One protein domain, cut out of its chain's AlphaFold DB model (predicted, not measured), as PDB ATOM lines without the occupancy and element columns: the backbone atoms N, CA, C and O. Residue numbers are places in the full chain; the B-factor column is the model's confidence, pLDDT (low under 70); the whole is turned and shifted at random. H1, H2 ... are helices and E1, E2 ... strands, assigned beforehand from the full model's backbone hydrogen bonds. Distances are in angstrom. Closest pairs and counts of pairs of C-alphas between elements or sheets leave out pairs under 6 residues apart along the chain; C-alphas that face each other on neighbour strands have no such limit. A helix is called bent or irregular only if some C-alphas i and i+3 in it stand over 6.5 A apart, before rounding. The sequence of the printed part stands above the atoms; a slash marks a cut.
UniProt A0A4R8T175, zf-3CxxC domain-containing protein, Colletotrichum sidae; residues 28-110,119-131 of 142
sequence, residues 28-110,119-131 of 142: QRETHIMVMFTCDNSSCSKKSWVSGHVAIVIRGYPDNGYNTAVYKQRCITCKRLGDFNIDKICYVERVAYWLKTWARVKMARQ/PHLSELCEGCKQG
ATOM      1  N   GLN A  28      59.046  59.246  64.097       95.06
ATOM      2  CA  GLN A  28      59.891  60.036  64.987       95.06
ATOM      3  C   GLN A  28      60.466  61.225  64.224       95.06
ATOM      4  O   GLN A  28      60.927  61.089  63.090       95.06
ATOM      5  N   ARG A  29      60.475  62.394  64.863       94.94
ATOM      6  CA  ARG A  29      61.163  63.571  64.349       94.94
ATOM      7  C   ARG A  29      62.017  64.220  65.418       94.94
ATOM      8  O   ARG A  29      61.527  64.552  66.494       94.94
ATOM      9  N   GLU A  30      63.264  64.488  65.056       93.75
ATOM     10  CA  GLU A  30      64.167  65.334  65.826       93.75
ATOM     11  C   GLU A  30      64.183  66.744  65.229       93.75
ATOM     12  O   GLU A  30      64.192  66.947  64.008       93.75
ATOM     13  N   THR A  31      64.094  67.738  66.098       92.38
ATOM     14  CA  THR A  31      64.148  69.161  65.757       92.38
ATOM     15  C   THR A  31      64.604  69.926  67.001       92.38
ATOM     16  O   THR A  31      64.858  69.322  68.036       92.38
ATOM     17  N   HIS A  32      64.728  71.248  66.930       91.81
ATOM     18  CA  HIS A  32      65.130  72.064  68.071       91.81
ATOM     19  C   HIS A  32      64.189  73.244  68.309       91.81
ATOM     20  O   HIS A  32      63.462  73.661  67.406       91.81
ATOM     21  N   ILE A  33      64.230  73.777  69.527       90.88
ATOM     22  CA  ILE A  33      63.608  75.040  69.941       90.88
ATOM     23  C   ILE A  33      64.615  75.874  70.740       90.88
ATOM     24  O   ILE A  33      65.626  75.351  71.213       90.88
ATOM     25  N   MET A  34      64.320  77.162  70.907       90.62
ATOM     26  CA  MET A  34      64.980  77.999  71.908       90.62
ATOM     27  C   MET A  34      64.262  77.850  73.245       90.62
ATOM     28  O   MET A  34      63.034  77.750  73.284       90.62
ATOM     29  N   VAL A  35      65.023  77.837  74.336       92.25
ATOM     30  CA  VAL A  35      64.475  77.632  75.681       92.25
ATOM     31  C   VAL A  35      65.160  78.563  76.663       92.25
ATOM     32  O   VAL A  35      66.391  78.639  76.692       92.25
ATOM     33  N   MET A  36      64.365  79.234  77.495       95.12
ATOM     34  CA  MET A  36      64.865  79.880  78.702       95.12
ATOM     35  C   MET A  36      64.865  78.855  79.832       95.12
ATOM     36  O   MET A  36      63.863  78.188  80.064       95.12
ATOM     37  N   PHE A  37      65.974  78.731  80.541       96.12
ATOM     38  CA  PHE A  37      66.099  77.885  81.713       96.12
ATOM     39  C   PHE A  37      66.197  78.715  82.986       96.12
ATOM     40  O   PHE A  37      66.782  79.802  82.986       96.12
ATOM     41  N   THR A  38      65.685  78.163  84.079       97.00
ATOM     42  CA  THR A  38      65.842  78.667  85.442       97.00
ATOM     43  C   THR A  38      66.580  77.647  86.301       97.00
ATOM     44  O   THR A  38      66.381  76.440  86.170       97.00
ATOM     45  N   CYS A  39      67.451  78.134  87.182       97.06
ATOM     46  CA  CYS A  39      68.092  77.324  88.210       97.06
ATOM     47  C   CYS A  39      67.254  77.395  89.487       97.06
ATOM     48  O   CYS A  39      67.077  78.479  90.042       97.06
ATOM     49  N   ASP A  40      66.790  76.247  89.964       94.12
ATOM     50  CA  ASP A  40      66.034  76.111  91.212       94.12
ATOM     51  C   ASP A  40      66.921  76.203  92.468       94.12
ATOM     52  O   ASP A  40      66.430  76.351  93.587       94.12
ATOM     53  N   ASN A  41      68.247  76.152  92.307       95.94
ATOM     54  CA  ASN A  41      69.170  76.252  93.425       95.94
ATOM     55  C   ASN A  41      69.230  77.690  93.972       95.94
ATOM     56  O   ASN A  41      69.832  78.588  93.366       95.94
ATOM     57  N   SER A  42      68.669  77.891  95.165       94.62
ATOM     58  CA  SER A  42      68.631  79.183  95.858       94.62
ATOM     59  C   SER A  42      70.023  79.776  96.105       94.62
ATOM     60  O   SER A  42      70.183  80.989  95.974       94.62
ATOM     61  N   SER A  43      71.050  78.947  96.329       95.69
ATOM     62  CA  SER A  43      72.439  79.393  96.527       95.69
ATOM     63  C   SER A  43      73.224  79.627  95.229       95.69
ATOM     64  O   SER A  43      74.340  80.139  95.260       95.69
ATOM     65  N   CYS A  44      72.670  79.272  94.066       96.75
ATOM     66  CA  CYS A  44      73.360  79.443  92.788       96.75
ATOM     67  C   CYS A  44      73.335  80.906  92.332       96.75
ATOM     68  O   CYS A  44      72.266  81.518  92.279       96.75
ATOM     69  N   SER A  45      74.489  81.442  91.929       95.44
ATOM     70  CA  SER A  45      74.606  82.804  91.387       95.44
ATOM     71  C   SER A  45      73.926  82.959  90.021       95.44
ATOM     72  O   SER A  45      73.361  84.007  89.714       95.44
ATOM     73  N   LYS A  46      73.910  81.903  89.201       94.12
ATOM     74  CA  LYS A  46      73.204  81.891  87.916       94.12
ATOM     75  C   LYS A  46      71.744  81.482  88.114       94.12
ATOM     76  O   LYS A  46      71.469  80.306  88.346       94.12
ATOM     77  N   LYS A  47      70.817  82.440  87.997       95.00
ATOM     78  CA  LYS A  47      69.368  82.209  88.161       95.00
ATOM     79  C   LYS A  47      68.654  81.788  86.881       95.00
ATOM     80  O   LYS A  47      67.768  80.944  86.940       95.00
ATOM     81  N   SER A  48      69.062  82.316  85.731       95.69
ATOM     82  CA  SER A  48      68.480  81.959  84.435       95.69
ATOM     83  C   SER A  48      69.485  82.082  83.290       95.69
ATOM     84  O   SER A  48      70.515  82.759  83.404       95.69
ATOM     85  N   TRP A  49      69.223  81.375  82.193       95.44
ATOM     86  CA  TRP A  49      69.980  81.457  80.941       95.44
ATOM     87  C   TRP A  49      69.106  81.038  79.760       95.44
ATOM     88  O   TRP A  49      68.098  80.369  79.946       95.44
ATOM     89  N   VAL A  50      69.487  81.414  78.543       93.44
ATOM     90  CA  VAL A  50      68.797  80.984  77.321       93.44
ATOM     91  C   VAL A  50      69.722  80.065  76.536       93.44
ATOM     92  O   VAL A  50      70.897  80.383  76.364       93.44
ATOM     93  N   SER A  51      69.194  78.942  76.052       92.75
ATOM     94  CA  SER A  51      69.865  78.087  75.070       92.75
ATOM     95  C   SER A  51      69.215  78.289  73.709       92.75
ATOM     96  O   SER A  51      68.005  78.087  73.559       92.75
ATOM     97  N   GLY A  52      70.018  78.664  72.714       89.75
ATOM     98  CA  GLY A  52      69.561  78.865  71.338       89.75
ATOM     99  C   GLY A  52      69.179  77.578  70.606       89.75
ATOM    100  O   GLY A  52      68.461  77.615  69.610       89.75
ATOM    101  N   HIS A  53      69.634  76.435  71.113       90.44
ATOM    102  CA  HIS A  53      69.388  75.133  70.515       90.44
ATOM    103  C   HIS A  53      69.080  74.123  71.616       90.44
ATOM    104  O   HIS A  53      69.914  73.839  72.469       90.44
ATOM    105  N   VAL A  54      67.867  73.596  71.655       92.44
ATOM    106  CA  VAL A  54      67.493  72.514  72.566       92.44
ATOM    107  C   VAL A  54      66.758  71.466  71.764       92.44
ATOM    108  O   VAL A  54      65.731  71.773  71.160       92.44
ATOM    109  N   ALA A  55      67.290  70.242  71.755       94.44
ATOM    110  CA  ALA A  55      66.656  69.132  71.068       94.44
ATOM    111  C   ALA A  55      65.245  68.893  71.613       94.44
ATOM    112  O   ALA A  55      65.005  68.894  72.826       94.44
ATOM    113  N   ILE A  56      64.329  68.637  70.688       95.12
ATOM    114  CA  ILE A  56      63.033  68.043  70.962       95.12
ATOM    115  C   ILE A  56      62.844  66.842  70.045       95.12
ATOM    116  O   ILE A  56      63.190  66.876  68.861       95.12
ATOM    117  N   VAL A  57      62.285  65.775  70.602       96.12
ATOM    118  CA  VAL A  57      61.945  64.559  69.867       96.12
ATOM    119  C   VAL A  57      60.442  64.382  69.935       96.12
ATOM    120  O   VAL A  57      59.888  64.192  71.015       96.12
ATOM    121  N   ILE A  58      59.791  64.452  68.782       96.56
ATOM    122  CA  ILE A  58      58.358  64.217  68.626       96.56
ATOM    123  C   ILE A  58      58.201  62.770  68.174       96.56
ATOM    124  O   ILE A  58      58.866  62.354  67.222       96.56
ATOM    125  N   ARG A  59      57.343  62.000  68.844       96.94
ATOM    126  CA  ARG A  59      57.034  60.616  68.466       96.94
ATOM    127  C   ARG A  59      55.546  60.478  68.217       96.94
ATOM    128  O   ARG A  59      54.750  60.856  69.073       96.94
ATOM    129  N   GLY A  60      55.200  59.946  67.053       95.56
ATOM    130  CA  GLY A  60      53.851  59.521  66.707       95.56
ATOM    131  C   GLY A  60      53.681  58.032  66.985       95.56
ATOM    132  O   GLY A  60      54.614  57.245  66.802       95.56
ATOM    133  N   TYR A  61      52.493  57.661  67.435       94.00
ATOM    134  CA  TYR A  61      52.071  56.291  67.698       94.00
ATOM    135  C   TYR A  61      50.821  55.979  66.863       94.00
ATOM    136  O   TYR A  61      50.166  56.902  66.362       94.00
ATOM    137  N   PRO A  62      50.454  54.694  66.722       90.94
ATOM    138  CA  PRO A  62      49.140  54.319  66.208       90.94
ATOM    139  C   PRO A  62      47.994  55.030  66.951       90.94
ATOM    140  O   PRO A  62      48.160  55.482  68.088       90.94
ATOM    141  N   ASP A  63      46.839  55.128  66.291       87.19
ATOM    142  CA  ASP A  63      45.611  55.752  66.817       87.19
ATOM    143  C   ASP A  63      45.730  57.261  67.096       87.19
ATOM    144  O   ASP A  63      45.099  57.794  68.004       87.19
ATOM    145  N   ASN A  64      46.562  57.967  66.321       85.25
ATOM    146  CA  ASN A  64      46.815  59.410  66.451       85.25
ATOM    147  C   ASN A  64      47.418  59.840  67.804       85.25
ATOM    148  O   ASN A  64      47.413  61.026  68.144       85.25
ATOM    149  N   GLY A  65      47.975  58.903  68.574       93.38
ATOM    150  CA  GLY A  65      48.714  59.222  69.790       93.38
ATOM    151  C   GLY A  65      50.057  59.883  69.477       93.38
ATOM    152  O   GLY A  65      50.724  59.533  68.505       93.38
ATOM    153  N   TYR A  66      50.507  60.803  70.328       96.38
ATOM    154  CA  TYR A  66      51.859  61.352  70.239       96.38
ATOM    155  C   TYR A  66      52.420  61.700  71.616       96.38
ATOM    156  O   TYR A  66      51.680  61.906  72.578       96.38
ATOM    157  N   ASN A  67      53.744  61.785  71.708       95.75
ATOM    158  CA  ASN A  67      54.410  62.457  72.817       95.75
ATOM    159  C   ASN A  67      55.606  63.266  72.323       95.75
ATOM    160  O   ASN A  67      56.050  63.148  71.176       95.75
ATOM    161  N   THR A  68      56.121  64.110  73.207       95.44
ATOM    162  CA  THR A  68      57.310  64.913  72.955       95.44
ATOM    163  C   THR A  68      58.282  64.750  74.114       95.44
ATOM    164  O   THR A  68      57.893  64.683  75.278       95.44
ATOM    165  N   ALA A  69      59.568  64.658  73.794       95.19
ATOM    166  CA  ALA A  69      60.644  64.756  74.766       95.19
ATOM    167  C   ALA A  69      61.405  66.053  74.502       95.19
ATOM    168  O   ALA A  69      61.903  66.249  73.395       95.19
ATOM    169  N   VAL A  70      61.491  66.920  75.508       94.50
ATOM    170  CA  VAL A  70      62.301  68.143  75.472       94.50
ATOM    171  C   VAL A  70      63.511  67.924  76.364       94.50
ATOM    172  O   VAL A  70      63.364  67.590  77.542       94.50
ATOM    173  N   TYR A  71      64.707  68.087  75.810       95.00
ATOM    174  CA  TYR A  71      65.933  67.848  76.562       95.00
ATOM    175  C   TYR A  71      66.284  69.068  77.409       95.00
ATOM    176  O   TYR A  71      66.216  70.205  76.958       95.00
ATOM    177  N   LYS A  72      66.670  68.840  78.661       94.94
ATOM    178  CA  LYS A  72      67.071  69.919  79.566       94.94
ATOM    179  C   LYS A  72      68.562  70.241  79.407       94.94
ATOM    180  O   LYS A  72      69.342  69.444  78.882       94.94
ATOM    181  N   GLN A  73      68.958  71.422  79.869       95.69
ATOM    182  CA  GLN A  73      70.358  71.825  79.984       95.69
ATOM    183  C   GLN A  73      70.704  72.038  81.457       95.69
ATOM    184  O   GLN A  73      69.862  72.454  82.251       95.69
ATOM    185  N   ARG A  74      71.942  71.735  81.836       96.81
ATOM    186  CA  ARG A  74      72.462  71.964  83.184       96.81
ATOM    187  C   ARG A  74      72.940  73.400  83.347       96.81
ATOM    188  O   ARG A  74      73.507  73.986  82.428       96.81
ATOM    189  N   CYS A  75      72.753  73.942  84.543       96.31
ATOM    190  CA  CYS A  75      73.303  75.231  84.933       96.31
ATOM    191  C   CYS A  75      74.835  75.201  84.829       96.31
ATOM    192  O   CYS A  75      75.477  74.275  85.325       96.31
ATOM    193  N   ILE A  76      75.435  76.233  84.232       95.50
ATOM    194  CA  ILE A  76      76.894  76.316  84.087       95.50
ATOM    195  C   ILE A  76      77.622  76.347  85.436       95.50
ATOM    196  O   ILE A  76      78.693  75.751  85.545       95.50
ATOM    197  N   THR A  77      77.025  76.976  86.451       96.38
ATOM    198  CA  THR A  77      77.642  77.191  87.764       96.38
ATOM    199  C   THR A  77      77.497  75.970  88.668       96.38
ATOM    200  O   THR A  77      78.494  75.390  89.076       96.38
ATOM    201  N   CYS A  78      76.265  75.548  88.969       96.62
ATOM    202  CA  CYS A  78      76.015  74.490  89.957       96.62
ATOM    203  C   CYS A  78      75.780  73.100  89.345       96.62
ATOM    204  O   CYS A  78      75.542  72.146  90.081       96.62
ATOM    205  N   LYS A  79      75.775  72.980  88.009       96.25
ATOM    206  CA  LYS A  79      75.562  71.734  87.241       96.25
ATOM    207  C   LYS A  79      74.227  71.006  87.487       96.25
ATOM    208  O   LYS A  79      73.991  69.952  86.884       96.25
ATOM    209  N   ARG A  80      73.324  71.568  88.299       96.69
ATOM    210  CA  ARG A  80      71.941  71.088  88.429       96.69
ATOM    211  C   ARG A  80      71.178  71.287  87.130       96.69
ATOM    212  O   ARG A  80      71.505  72.163  86.328       96.69
ATOM    213  N   LEU A  81      70.185  70.436  86.912       96.31
ATOM    214  CA  LEU A  81      69.359  70.483  85.719       96.31
ATOM    215  C   LEU A  81      68.443  71.709  85.780       96.31
ATOM    216  O   LEU A  81      67.764  71.902  86.779       96.31
ATOM    217  N   GLY A  82      68.450  72.538  84.739       95.25
ATOM    218  CA  GLY A  82      67.581  73.707  84.677       95.25
ATOM    219  C   GLY A  82      66.136  73.327  84.385       95.25
ATOM    220  O   GLY A  82      65.870  72.429  83.577       95.25
ATOM    221  N   ASP A  83      65.205  74.053  84.985       95.19
ATOM    222  CA  ASP A  83      63.803  74.003  84.589       95.19
ATOM    223  C   ASP A  83      63.566  74.886  83.384       95.19
ATOM    224  O   ASP A  83      64.120  75.975  83.282       95.19
ATOM    225  N   PHE A  84      62.792  74.385  82.430       91.19
ATOM    226  CA  PHE A  84      62.549  75.098  81.191       91.19
ATOM    227  C   PHE A  84      61.306  75.974  81.300       91.19
ATOM    228  O   PHE A  84      60.262  75.563  81.802       91.19
ATOM    229  N   ASN A  85      61.407  77.155  80.714       91.06
ATOM    230  CA  ASN A  85      60.298  77.971  80.280       91.06
ATOM    231  C   ASN A  85      60.358  78.032  78.747       91.06
ATOM    232  O   ASN A  85      61.291  78.583  78.153       91.06
ATOM    233  N   ILE A  86      59.400  77.359  78.114       88.38
ATOM    234  CA  ILE A  86      59.317  77.211  76.662       88.38
ATOM    235  C   ILE A  86      58.361  78.269  76.115       88.38
ATOM    236  O   ILE A  86      57.261  78.445  76.639       88.38
ATOM    237  N   ASP A  87      58.743  78.901  75.004       87.06
ATOM    238  CA  ASP A  87      57.800  79.653  74.180       87.06
ATOM    239  C   ASP A  87      56.735  78.693  73.629       87.06
ATOM    240  O   ASP A  87      56.985  77.879  72.732       87.06
ATOM    241  N   LYS A  88      55.537  78.783  74.212       90.81
ATOM    242  CA  LYS A  88      54.407  77.904  73.908       90.81
ATOM    243  C   LYS A  88      53.997  77.992  72.442       90.81
ATOM    244  O   LYS A  88      53.642  76.960  71.882       90.81
ATOM    245  N   ILE A  89      54.068  79.173  71.824       90.12
ATOM    246  CA  ILE A  89      53.675  79.365  70.423       90.12
ATOM    247  C   ILE A  89      54.674  78.628  69.534       90.12
ATOM    248  O   ILE A  89      54.286  77.719  68.800       90.12
ATOM    249  N   CYS A  90      55.970  78.915  69.695       86.81
ATOM    250  CA  CYS A  90      57.029  78.248  68.933       86.81
ATOM    251  C   CYS A  90      57.000  76.717  69.096       86.81
ATOM    252  O   CYS A  90      57.246  75.975  68.141       86.81
ATOM    253  N   TYR A  91      56.720  76.230  70.307       92.38
ATOM    254  CA  TYR A  91      56.602  74.800  70.583       92.38
ATOM    255  C   TYR A  91      55.381  74.176  69.902       92.38
ATOM    256  O   TYR A  91      55.527  73.178  69.194       92.38
ATOM    257  N   VAL A  92      54.193  74.763  70.080       94.38
ATOM    258  CA  VAL A  92      52.946  74.243  69.504       94.38
ATOM    259  C   VAL A  92      53.012  74.244  67.984       94.38
ATOM    260  O   VAL A  92      52.693  73.224  67.381       94.38
ATOM    261  N   GLU A  93      53.477  75.324  67.355       92.75
ATOM    262  CA  GLU A  93      53.602  75.396  65.895       92.75
ATOM    263  C   GLU A  93      54.514  74.300  65.344       92.75
ATOM    264  O   GLU A  93      54.175  73.639  64.360       92.75
ATOM    265  N   ARG A  94      55.651  74.066  66.005       92.94
ATOM    266  CA  ARG A  94      56.623  73.053  65.588       92.94
ATOM    267  C   ARG A  94      56.080  71.637  65.748       92.94
ATOM    268  O   ARG A  94      56.259  70.819  64.848       92.94
ATOM    269  N   VAL A  95      55.415  71.342  66.867       94.88
ATOM    270  CA  VAL A  95      54.788  70.031  67.096       94.88
ATOM    271  C   VAL A  95      53.636  69.817  66.116       94.88
ATOM    272  O   VAL A  95      53.604  68.804  65.419       94.88
ATOM    273  N   ALA A  96      52.737  70.794  65.992       95.50
ATOM    274  CA  ALA A  96      51.585  70.726  65.101       95.50
ATOM    275  C   ALA A  96      51.994  70.567  63.632       95.50
ATOM    276  O   ALA A  96      51.354  69.802  62.913       95.50
ATOM    277  N   TYR A  97      53.062  71.236  63.185       94.75
ATOM    278  CA  TYR A  97      53.588  71.078  61.828       94.75
ATOM    279  C   TYR A  97      53.925  69.613  61.515       94.75
ATOM    280  O   TYR A  97      53.489  69.085  60.489       94.75
ATOM    281  N   TRP A  98      54.645  68.929  62.409       94.69
ATOM    282  CA  TRP A  98      55.022  67.527  62.197       94.69
ATOM    283  C   TRP A  98      53.841  66.568  62.312       94.69
ATOM    284  O   TRP A  98      53.730  65.665  61.485       94.69
ATOM    285  N   LEU A  99      52.917  66.800  63.248       95.56
ATOM    286  CA  LEU A  99      51.692  66.000  63.345       95.56
ATOM    287  C   LEU A  99      50.841  66.115  62.069       95.56
ATOM    288  O   LEU A  99      50.428  65.102  61.508       95.56
ATOM    289  N   LYS A 100      50.645  67.336  61.553       94.56
ATOM    290  CA  LYS A 100      49.932  67.577  60.285       94.56
ATOM    291  C   LYS A 100      50.642  66.934  59.094       94.56
ATOM    292  O   LYS A 100      49.986  66.344  58.239       94.56
ATOM    293  N   THR A 101      51.974  67.000  59.068       93.44
ATOM    294  CA  THR A 101      52.797  66.357  58.032       93.44
ATOM    295  C   THR A 101      52.594  64.840  58.026       93.44
ATOM    296  O   THR A 101      52.361  64.260  56.966       93.44
ATOM    297  N   TRP A 102      52.616  64.188  59.192       93.88
ATOM    298  CA  TRP A 102      52.369  62.745  59.299       93.88
ATOM    299  C   TRP A 102      50.937  62.355  58.925       93.88
ATOM    300  O   TRP A 102      50.730  61.306  58.321       93.88
ATOM    301  N   ALA A 103      49.966  63.232  59.184       92.81
ATOM    302  CA  ALA A 103      48.582  63.073  58.744       92.81
ATOM    303  C   ALA A 103      48.357  63.394  57.249       92.81
ATOM    304  O   ALA A 103      47.213  63.430  56.799       92.81
ATOM    305  N   ARG A 104      49.422  63.641  56.467       93.38
ATOM    306  CA  ARG A 104      49.370  63.997  55.034       93.38
ATOM    307  C   ARG A 104      48.552  65.262  54.732       93.38
ATOM    308  O   ARG A 104      48.096  65.458  53.605       93.38
ATOM    309  N   VAL A 105      48.396  66.150  55.714       94.69
ATOM    310  CA  VAL A 105      47.783  67.467  55.506       94.69
ATOM    311  C   VAL A 105      48.768  68.340  54.732       94.69
ATOM    312  O   VAL A 105      49.932  68.463  55.115       94.69
ATOM    313  N   LYS A 106      48.309  68.966  53.642       91.69
ATOM    314  CA  LYS A 106      49.134  69.893  52.857       91.69
ATOM    315  C   LYS A 106      49.504  71.101  53.720       91.69
ATOM    316  O   LYS A 106      48.641  71.887  54.097       91.69
ATOM    317  N   MET A 107      50.792  71.245  54.009       90.19
ATOM    318  CA  MET A 107      51.357  72.356  54.769       90.19
ATOM    319  C   MET A 107      52.340  73.125  53.891       90.19
ATOM    320  O   MET A 107      53.136  72.521  53.172       90.19
ATOM    321  N   ALA A 108      52.326  74.456  53.976       86.50
ATOM    322  CA  ALA A 108      53.419  75.253  53.433       86.50
ATOM    323  C   ALA A 108      54.720  74.891  54.164       86.50
ATOM    324  O   ALA A 108      54.723  74.697  55.385       86.50
ATOM    325  N   ARG A 109      55.833  74.802  53.426       81.31
ATOM    326  CA  ARG A 109      57.152  74.567  54.022       81.31
ATOM    327  C   ARG A 109      57.448  75.702  54.997       81.31
ATOM    328  O   ARG A 109      57.538  76.854  54.582       81.31
ATOM    329  N   GLN A 110      57.636  75.375  56.274       78.62
ATOM    330  CA  GLN A 110      58.090  76.367  57.242       78.62
ATOM    331  C   GLN A 110      59.522  76.782  56.887       78.62
ATOM    332  O   GLN A 110      60.458  75.981  56.952       78.62
ATOM    333  N   PRO A 119      74.363  81.110  72.540       87.38
ATOM    334  CA  PRO A 119      75.241  79.964  72.355       87.38
ATOM    335  C   PRO A 119      74.628  78.681  72.918       87.38
ATOM    336  O   PRO A 119      73.960  78.673  73.956       87.38
ATOM    337  N   HIS A 120      74.891  77.573  72.230       90.25
ATOM    338  CA  HIS A 120      74.522  76.247  72.692       90.25
ATOM    339  C   HIS A 120      75.707  75.576  73.387       90.25
ATOM    340  O   HIS A 120      76.702  75.241  72.753       90.25
ATOM    341  N   LEU A 121      75.595  75.360  74.699       92.50
ATOM    342  CA  LEU A 121      76.627  74.685  75.488       92.50
ATOM    343  C   LEU A 121      76.383  73.169  75.488       92.50
ATOM    344  O   LEU A 121      75.648  72.659  76.342       92.50
ATOM    345  N   SER A 122      76.990  72.469  74.525       92.25
ATOM    346  CA  SER A 122      76.818  71.024  74.299       92.25
ATOM    347  C   SER A 122      77.165  70.174  75.522       92.25
ATOM    348  O   SER A 122      76.386  69.299  75.888       92.25
ATOM    349  N   GLU A 123      78.254  70.497  76.225       94.00
ATOM    350  CA  GLU A 123      78.704  69.775  77.431       94.00
ATOM    351  C   GLU A 123      77.677  69.787  78.575       94.00
ATOM    352  O   GLU A 123      77.625  68.904  79.437       94.00
ATOM    353  N   LEU A 124      76.815  70.803  78.591       95.56
ATOM    354  CA  LEU A 124      75.771  70.965  79.597       95.56
ATOM    355  C   LEU A 124      74.410  70.454  79.112       95.56
ATOM    356  O   LEU A 124      73.472  70.415  79.905       95.56
ATOM    357  N   CYS A 125      74.266  70.096  77.836       95.94
ATOM    358  CA  CYS A 125      72.991  69.713  77.242       95.94
ATOM    359  C   CYS A 125      72.763  68.199  77.319       95.94
ATOM    360  O   CYS A 125      73.535  67.412  76.775       95.94
ATOM    361  N   GLU A 126      71.640  67.778  77.907       96.50
ATOM    362  CA  GLU A 126      71.297  66.352  77.979       96.50
ATOM    363  C   GLU A 126      70.914  65.770  76.606       96.50
ATOM    364  O   GLU A 126      70.992  64.561  76.411       96.50
ATOM    365  N   GLY A 127      70.540  66.621  75.644       94.88
ATOM    366  CA  GLY A 127      70.302  66.225  74.254       94.88
ATOM    367  C   GLY A 127      71.596  65.889  73.512       94.88
ATOM    368  O   GLY A 127      71.659  64.858  72.846       94.88
ATOM    369  N   CYS A 128      72.651  66.698  73.673       94.69
ATOM    370  CA  CYS A 128      73.969  66.421  73.085       94.69
ATOM    371  C   CYS A 128      74.577  65.136  73.635       94.69
ATOM    372  O   CYS A 128      75.054  64.311  72.863       94.69
ATOM    373  N   LYS A 129      74.472  64.917  74.950       94.81
ATOM    374  CA  LYS A 129      74.937  63.679  75.600       94.81
ATOM    375  C   LYS A 129      74.258  62.416  75.065       94.81
ATOM    376  O   LYS A 129      74.799  61.330  75.206       94.81
ATOM    377  N   GLN A 130      73.080  62.559  74.458       94.00
ATOM    378  CA  GLN A 130      72.327  61.470  73.835       94.00
ATOM    379  C   GLN A 130      72.391  61.494  72.298       94.00
ATOM    380  O   GLN A 130      71.653  60.752  71.653       94.00
ATOM    381  N   GLY A 131      73.217  62.363  71.702       92.12
ATOM    382  CA  GLY A 131      73.369  62.481  70.248       92.12
ATOM    383  C   GLY A 131      72.147  63.044  69.508       92.12
ATOM    384  O   GLY A 131      72.001  62.802  68.318       92.12
TER     385      GLY A 131
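AT A GLANCE: This is residues 28 to 110 and 119 to 131 of the 142 residues of the protein "zf-3CxxC domain-containing protein" of Colletotrichum sidae (UniProt A0A4R8T175). A curled four-strand sheet, built on the hairpin of long, bent strands E1 and E2, has helix H1 packed along one face. The printed part has 96 residues, in order E1, E2, E3, E4, H1, class mixed. The sheet, E3 E2 E1 E4, is antiparallel. The rod is only just loose, close to compact: radius of gyration of the C-alphas 15.2 A, spans 49 by 23 by 21 A.

IN THESE COORDINATES: E1, residues 28 to 38, starts at C-alpha 28 (59.891, 60.036, 64.987), measures 28.3 A and bends by 64 degrees at residue 34. E2, residues 48 to 60, measures 32.1 A and bends by 70 degrees at residue 52. E3 is residues 66 to 70, 13.5 A; E4 is 83 to 86, 9.7 A. H1, residues 88 to 102, 21.2 A, ends at C-alpha 102 (52.369, 62.745, 59.299).

HOW THE PARTS SIT: E1, E2 and E3 form a meander, successive antiparallel neighbours, with N 37 and O 49 at 2.7 A and N 69 and O 57 at 2.8 A. E4 beside E1, N 85 and O 36 at 2.7 A, completes a Greek key, its first strand neighbouring its fourth. H1, every O i to N i+4 pair within hydrogen-bond range, is on the sheet at height 8.8 A; its closest C-alphas to E2 are Val 95 and Ile 58, 7.0 A.

THE WHOLE: Residues 111 to 118 are not printed, a 23.1 A gap. The E3 to E4 link is long. No printed residue is under 70 in pLDDT.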